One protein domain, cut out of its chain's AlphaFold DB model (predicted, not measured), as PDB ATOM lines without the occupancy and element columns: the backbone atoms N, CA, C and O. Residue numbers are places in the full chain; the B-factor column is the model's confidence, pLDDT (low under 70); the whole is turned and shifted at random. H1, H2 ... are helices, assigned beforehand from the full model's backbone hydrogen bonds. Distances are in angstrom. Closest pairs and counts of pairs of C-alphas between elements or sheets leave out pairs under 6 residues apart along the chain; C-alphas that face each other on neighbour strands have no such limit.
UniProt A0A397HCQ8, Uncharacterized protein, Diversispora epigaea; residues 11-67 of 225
ATOM      1  N   ALA A  11     162.640 192.342 129.730       74.12
ATOM      2  CA  ALA A  11     163.148 191.314 130.636       74.12
ATOM      3  C   ALA A  11     164.191 191.882 131.615       74.12
ATOM      4  O   ALA A  11     164.086 191.653 132.821       74.12
ATOM      5  N   ILE A  12     165.132 192.698 131.123       75.81
ATOM      6  CA  ILE A  12     166.121 193.399 131.959       75.81
ATOM      7  C   ILE A  12     165.430 194.311 132.975       75.81
ATOM      8  O   ILE A  12     165.729 194.233 134.166       75.81
ATOM      9  N   TYR A  13     164.473 195.137 132.545       76.12
ATOM     10  CA  TYR A  13     163.753 196.030 133.457       76.12
ATOM     11  C   TYR A  13     162.923 195.275 134.501       76.12
ATOM     12  O   TYR A  13     162.884 195.683 135.660       76.12
ATOM     13  N   THR A  14     162.328 194.143 134.123       79.06
ATOM     14  CA  THR A  14     161.586 193.270 135.047       79.06
ATOM     15  C   THR A  14     162.506 192.618 136.085       79.06
ATOM     16  O   THR A  14     162.109 192.410 137.227       79.06
ATOM     17  N   ARG A  15     163.750 192.286 135.726       73.00
ATOM     18  CA  ARG A  15     164.738 191.746 136.677       73.00
ATOM     19  C   ARG A  15     165.284 192.832 137.593       73.00
ATOM     20  O   ARG A  15     165.336 192.646 138.805       73.00
ATOM     21  N   LEU A  16     165.599 193.994 137.026       74.81
ATOM     22  CA  LEU A  16     166.011 195.174 137.781       74.81
ATOM     23  C   LEU A  16     164.971 195.570 138.829       74.81
ATOM     24  O   LEU A  16     165.346 195.876 139.956       74.81
ATOM     25  N   SER A  17     163.677 195.540 138.497       75.25
ATOM     26  CA  SER A  17     162.621 195.871 139.459       75.25
ATOM     27  C   SER A  17     162.520 194.867 140.611       75.25
ATOM     28  O   SER A  17     162.234 195.281 141.731       75.25
ATOM     29  N   LYS A  18     162.813 193.580 140.375       74.69
ATOM     30  CA  LYS A  18     162.850 192.539 141.419       74.69
ATOM     31  C   LYS A  18     164.062 192.659 142.347       74.69
ATOM     32  O   LYS A  18     163.952 192.360 143.531       74.69
ATOM     33  N   ILE A  19     165.204 193.089 141.816       75.12
ATOM     34  CA  ILE A  19     166.483 193.154 142.544       75.12
ATOM     35  C   ILE A  19     166.644 194.468 143.321       75.12
ATOM     36  O   ILE A  19     167.319 194.527 144.349       75.12
ATOM     37  N   ARG A  20     166.028 195.556 142.847       68.12
ATOM     38  CA  ARG A  20     166.253 196.898 143.390       68.12
ATOM     39  C   ARG A  20     165.689 197.055 144.806       68.12
ATOM     40  O   ARG A  20     164.553 197.478 144.994       68.12
ATOM     41  N   LYS A  21     166.529 196.823 145.817       72.56
ATOM     42  CA  LYS A  21     166.278 197.255 147.200       72.56
ATOM     43  C   LYS A  21     166.653 198.731 147.353       72.56
ATOM     44  O   LYS A  21     167.667 199.178 146.804       72.56
ATOM     45  N   PHE A  22     165.842 199.491 148.087       64.44
ATOM     46  CA  PHE A  22     166.071 200.918 148.339       64.44
ATOM     47  C   PHE A  22     167.482 201.139 148.923       64.44
ATOM     48  O   PHE A  22     167.857 200.480 149.887       64.44
ATOM     49  N   GLY A  23     168.283 202.024 148.315       66.44
ATOM     50  CA  GLY A  23     169.653 202.330 148.763       66.44
ATOM     51  C   GLY A  23     170.766 201.381 148.285       66.44
ATOM     52  O   GLY A  23     171.922 201.575 148.662       66.44
ATOM     53  N   SER A  24     170.468 200.384 147.445       75.62
ATOM     54  CA  SER A  24     171.497 199.468 146.919       75.62
ATOM     55  C   SER A  24     172.476 200.183 145.986       75.62
ATOM     56  O   SER A  24     172.068 200.922 145.088       75.62
ATOM     57  N   ARG A  25     173.780 199.939 146.169       78.50
ATOM     58  CA  ARG A  25     174.824 200.477 145.285       78.50
ATOM     59  C   ARG A  25     174.688 199.867 143.890       78.50
ATOM     60  O   ARG A  25     174.460 198.668 143.755       78.50
ATOM     61  N   THR A  26     174.912 200.674 142.853       78.75
ATOM     62  CA  THR A  26     174.829 200.243 141.445       78.75
ATOM     63  C   THR A  26     175.695 199.018 141.149       78.75
ATOM     64  O   THR A  26     175.264 198.139 140.417       78.75
ATOM     65  N   ILE A  27     176.875 198.921 141.772       79.38
ATOM     66  CA  ILE A  27     177.783 197.774 141.623       79.38
ATOM     67  C   ILE A  27     177.096 196.471 142.053       79.38
ATOM     68  O   ILE A  27     177.156 195.496 141.315       79.38
ATOM     69  N   THR A  28     176.391 196.474 143.188       79.50
ATOM     70  CA  THR A  28     175.685 195.300 143.724       79.50
ATOM     71  C   THR A  28     174.556 194.846 142.796       79.50
ATOM     72  O   THR A  28     174.421 193.661 142.508       79.50
ATOM     73  N   ILE A  29     173.790 195.797 142.251       80.81
ATOM     74  CA  ILE A  29     172.715 195.500 141.292       80.81
ATOM     75  C   ILE A  29     173.296 194.905 139.999       80.81
ATOM     76  O   ILE A  29     172.760 193.934 139.468       80.81
ATOM     77  N   SER A  30     174.403 195.461 139.499       81.06
ATOM     78  CA  SER A  30     175.071 194.960 138.295       81.06
ATOM     79  C   SER A  30     175.645 193.555 138.488       81.06
ATOM     80  O   SER A  30     175.522 192.729 137.589       81.06
ATOM     81  N   THR A  31     176.241 193.257 139.648       84.06
ATOM     82  CA  THR A  31     176.773 191.917 139.941       84.06
ATOM     83  C   THR A  31     175.672 190.868 140.051       84.06
ATOM     84  O   THR A  31     175.829 189.773 139.521       84.06
ATOM     85  N   GLU A  32     174.537 191.203 140.672       83.25
ATOM     86  CA  GLU A  32     173.395 190.286 140.782       83.25
ATOM     87  C   GLU A  32     172.732 190.030 139.420       83.25
ATOM     88  O   GLU A  32     172.373 188.899 139.104       83.25
ATOM     89  N   LEU A  33     172.634 191.054 138.566       84.69
ATOM     90  CA  LEU A  33     172.168 190.870 137.191       84.69
ATOM     91  C   LEU A  33     173.090 189.959 136.380       84.69
ATOM     92  O   LEU A  33     172.595 189.096 135.661       84.69
ATOM     93  N   LEU A  34     174.410 190.154 136.475       86.06
ATOM     94  CA  LEU A  34     175.382 189.310 135.778       86.06
ATOM     95  C   LEU A  34     175.287 187.852 136.234       86.06
ATOM     96  O   LEU A  34     175.310 186.969 135.385       86.06
ATOM     97  N   ALA A  35     175.116 187.603 137.534       84.69
ATOM     98  CA  ALA A  35     174.935 186.252 138.061       84.69
ATOM     99  C   ALA A  35     173.703 185.558 137.451       84.69
ATOM    100  O   ALA A  35     173.823 184.456 136.928       84.69
ATOM    101  N   LEU A  36     172.554 186.243 137.407       83.69
ATOM    102  CA  LEU A  36     171.340 185.701 136.782       83.69
ATOM    103  C   LEU A  36     171.506 185.453 135.276       83.69
ATOM    104  O   LEU A  36     170.960 184.493 134.745       83.69
ATOM    105  N   PHE A  37     172.253 186.308 134.572       86.19
ATOM    106  CA  PHE A  37     172.542 186.084 133.155       86.19
ATOM    107  C   PHE A  37     173.418 184.856 132.919       86.19
ATOM    108  O   PHE A  37     173.199 184.144 131.941       86.19
ATOM    109  N   VAL A  38     174.393 184.610 133.793       88.69
ATOM    110  CA  VAL A  38     175.235 183.410 133.725       88.69
ATOM    111  C   VAL A  38     174.399 182.160 134.001       88.69
ATOM    112  O   VAL A  38     174.482 181.207 133.231       88.69
ATOM    113  N   GLU A  39     173.531 182.183 135.014       87.44
ATOM    114  CA  GLU A  39     172.623 181.065 135.316       87.44
ATOM    115  C   GLU A  39     171.687 180.734 134.144       87.44
ATOM    116  O   GLU A  39     171.545 179.566 133.772       87.44
ATOM    117  N   ASP A  40     171.083 181.750 133.520       84.19
ATOM    118  CA  ASP A  40     170.233 181.556 132.341       84.19
ATOM    119  C   ASP A  40     171.014 180.976 131.156       84.19
ATOM    120  O   ASP A  40     170.506 180.124 130.424       84.19
ATOM    121  N   TYR A  41     172.245 181.448 130.944       87.75
ATOM    122  CA  TYR A  41     173.099 180.956 129.868       87.75
ATOM    123  C   TYR A  41     173.471 179.486 130.082       87.75
ATOM    124  O   TYR A  41     173.394 178.690 129.145       87.75
ATOM    125  N   ASP A  42     173.811 179.105 131.312       90.88
ATOM    126  CA  ASP A  42     174.122 177.721 131.665       90.88
ATOM    127  C   ASP A  42     172.908 176.801 131.495       90.88
ATOM    128  O   ASP A  42     173.045 175.677 131.001       90.88
ATOM    129  N   LEU A  43     171.711 177.272 131.862       90.75
ATOM    130  CA  LEU A  43     170.465 176.540 131.632       90.75
ATOM    131  C   LEU A  43     170.226 176.325 130.134       90.75
ATOM    132  O   LEU A  43     170.031 175.189 129.699       90.75
ATOM    133  N   LEU A  44     170.320 177.391 129.338       90.81
ATOM    134  CA  LEU A  44     170.109 177.329 127.894       90.81
ATOM    135  C   LEU A  44     171.146 176.430 127.203       90.81
ATOM    136  O   LEU A  44     170.812 175.674 126.295       90.81
ATOM    137  N   SER A  45     172.398 176.469 127.659       91.69
ATOM    138  CA  SER A  45     173.474 175.604 127.171       91.69
ATOM    139  C   SER A  45     173.175 174.122 127.434       91.69
ATOM    140  O   SER A  45     173.338 173.279 126.546       91.69
ATOM    141  N   LYS A  46     172.660 173.781 128.623       93.00
ATOM    142  CA  LYS A  46     172.229 172.409 128.947       93.00
ATOM    143  C   LYS A  46     171.052 171.957 128.089       93.00
ATOM    144  O   LYS A  46     171.077 170.841 127.568       93.00
ATOM    145  N   GLU A  47     170.042 172.807 127.919       91.44
ATOM    146  CA  GLU A  47     168.884 172.511 127.068       91.44
ATOM    147  C   GLU A  47     169.293 172.304 125.607       91.44
ATOM    148  O   GLU A  47     168.856 171.342 124.973       91.44
ATOM    149  N   TYR A  48     170.193 173.146 125.096       92.38
ATOM    150  CA  TYR A  48     170.747 173.015 123.753       92.38
ATOM    151  C   TYR A  48     171.495 171.690 123.566       92.38
ATOM    152  O   TYR A  48     171.277 170.992 122.574       92.38
ATOM    153  N   ASN A  49     172.332 171.300 124.531       92.75
ATOM    154  CA  ASN A  49     173.061 170.033 124.468       92.75
ATOM    155  C   ASN A  49     172.121 168.819 124.508       92.75
ATOM    156  O   ASN A  49     172.304 167.887 123.728       92.75
ATOM    157  N   ASN A  50     171.073 168.856 125.335       92.19
ATOM    158  CA  ASN A  50     170.050 167.806 125.375       92.19
ATOM    159  C   ASN A  50     169.294 167.707 124.036       92.19
ATOM    160  O   ASN A  50     169.074 166.620 123.504       92.19
ATOM    161  N   LEU A  51     168.937 168.848 123.438       90.69
ATOM    162  CA  LEU A  51     168.291 168.868 122.127       90.69
ATOM    163  C   LEU A  51     169.200 168.280 121.039       90.69
ATOM    164  O   LEU A  51     168.740 167.492 120.213       90.69
ATOM    165  N   LYS A  52     170.491 168.622 121.062       93.81
ATOM    166  CA  LYS A  52     171.489 168.082 120.136       93.81
ATOM    167  C   LYS A  52     171.616 166.560 120.258       93.81
ATOM    168  O   LYS A  52     171.618 165.876 119.239       93.81
ATOM    169  N   GLU A  53     171.654 166.033 121.479       91.25
ATOM    170  CA  GLU A  53     171.713 164.589 121.736       91.25
ATOM    171  C   GLU A  53     170.461 163.861 121.222       91.25
ATOM    172  O   GLU A  53     170.558 162.805 120.592       91.25
ATOM    173  N   LYS A  54     169.271 164.452 121.403       90.69
ATOM    174  CA  LYS A  54     168.028 163.913 120.830       90.69
ATOM    175  C   LYS A  54     168.083 163.849 119.308       90.69
ATOM    176  O   LYS A  54     167.703 162.827 118.742       90.69
ATOM    177  N   ILE A  55     168.557 164.908 118.651       86.75
ATOM    178  CA  ILE A  55     168.691 164.948 117.188       86.75
ATOM    179  C   ILE A  55     169.645 163.849 116.706       86.75
ATOM    180  O   ILE A  55     169.298 163.102 115.794       86.75
ATOM    181  N   GLU A  56     170.797 163.683 117.357       87.69
ATOM    182  CA  GLU A  56     171.765 162.639 117.001       87.69
ATOM    183  C   GLU A  56     171.173 161.224 117.156       87.69
ATOM    184  O   GLU A  56     171.375 160.357 116.304       87.69
ATOM    185  N   ASN A  57     170.381 160.990 118.208       85.88
ATOM    186  CA  ASN A  57     169.667 159.726 118.391       85.88
ATOM    187  C   ASN A  57     168.613 159.479 117.301       85.88
ATOM    188  O   ASN A  57     168.501 158.352 116.815       85.88
ATOM    189  N   TYR A  58     167.876 160.508 116.870       79.50
ATOM    190  CA  TYR A  58     166.934 160.385 115.752       79.50
ATOM    191  C   TYR A  58     167.638 160.051 114.434       79.50
ATOM    192  O   TYR A  58     167.152 159.208 113.680       79.50
ATOM    193  N   GLU A  59     168.792 160.657 114.154       79.19
ATOM    194  CA  GLU A  59     169.563 160.345 112.947       79.19
ATOM    195  C   GLU A  59     170.094 158.904 112.956       79.19
ATOM    196  O   GLU A  59     169.981 158.204 111.947       79.19
ATOM    197  N   LYS A  60     170.572 158.416 114.110       76.94
ATOM    198  CA  LYS A  60     170.972 157.007 114.292       76.94
ATOM    199  C   LYS A  60     169.798 156.041 114.120       76.94
ATOM    200  O   LYS A  60     169.943 154.979 113.517       76.94
ATOM    201  N   GLN A  61     168.612 156.389 114.617       71.00
ATOM    202  CA  GLN A  61     167.415 155.566 114.418       71.00
ATOM    203  C   GLN A  61     166.961 155.567 112.959       71.00
ATOM    204  O   GLN A  61     166.599 154.514 112.443       71.00
ATOM    205  N   LYS A  62     167.034 156.705 112.262       66.88
ATOM    206  CA  LYS A  62     166.686 156.811 110.840       66.88
ATOM    207  C   LYS A  62     167.564 155.912 109.968       66.88
ATOM    208  O   LYS A  62     167.032 155.230 109.096       66.88
ATOM    209  N   SER A  63     168.873 155.861 110.222       62.44
ATOM    210  CA  SER A  63     169.782 154.962 109.494       62.44
ATOM    211  C   SER A  63     169.556 153.479 109.817       62.44
ATOM    212  O   SER A  63     169.853 152.625 108.987       62.44
ATOM    213  N   THR A  64     168.983 153.168 110.985       63.06
ATOM    214  CA  THR A  64     168.718 151.790 111.435       63.06
ATOM    215  C   THR A  64     167.322 151.282 111.032       63.06
ATOM    216  O   THR A  64     167.141 150.093 110.776       63.06
ATOM    217  N   LEU A  65     166.311 152.156 110.967       61.25
ATOM    218  CA  LEU A  65     164.940 151.797 110.581       61.25
ATOM    219  C   LEU A  65     164.704 151.827 109.071       61.25
ATOM    220  O   LEU A  65     163.877 151.058 108.591       61.25
ATOM    221  N   LEU A  66     165.411 152.683 108.332       65.50
ATOM    222  CA  LEU A  66     165.248 152.834 106.887       65.50
ATOM    223  C   LEU A  66     166.353 152.085 106.130       65.50
ATOM    224  O   LEU A  66     167.112 152.668 105.357       65.50
ATOM    225  N   THR A  67     166.485 150.783 106.387       73.56
ATOM    226  CA  THR A  67     167.392 149.938 105.606       73.56
ATOM    227  C   THR A  67     166.798 149.674 104.216       73.56
ATOM    228  O   THR A  67     165.575 149.559 104.093       73.56
TER     229      THR A  67
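AT A GLANCE: This is residues 11 to 67 of the 225 residues of an uncharacterized protein of Diversispora epigaea (UniProt A0A397HCQ8). A short helix, H1, is joined by a folded-back loop to one end of a very long single helix, H2, and most of H2 sticks out alone as an arm, residues 38 to 65. The printed part has 57 residues, with two named helices, H1 then H2, and no named strand; the class is all helix. It is extended, with a radius of gyration of the C-alphas of 20.2 A, a rod spanning 68 by 16 by 10 A.

HOW THE PARTS SIT: H1, residues 11 to 19, touches H2, residues 26 to 65, with residues 29 to 33 of H2 alone. The closest C-alphas, those of Ile 19 and Ile 29, are 6.8 A apart. The two helices run opposite ways at a steep tilt of 50 degrees. In H1 and H2 every O i to N i+4 pair is within hydrogen-bond range.

IN THESE COORDINATES: H1 begins at C-alpha 11 (163.148, 191.314, 130.636) and is 12.5 A long from first to last C-alpha. H2 begins at C-alpha 26 (174.829, 200.243, 141.445) and ends at C-alpha 65 (164.940, 151.797, 110.581), 58.3 A away.

THE WHOLE: The C-alphas of Gly 23 and Thr 67, the two farthest apart, are 67.9 A from each other. The printed part has no cut, and the link from H1 to H2 is short, with 6 residues. Confidence is under 70 at residue 20, residues 22 to 23 and residues 62 to 66.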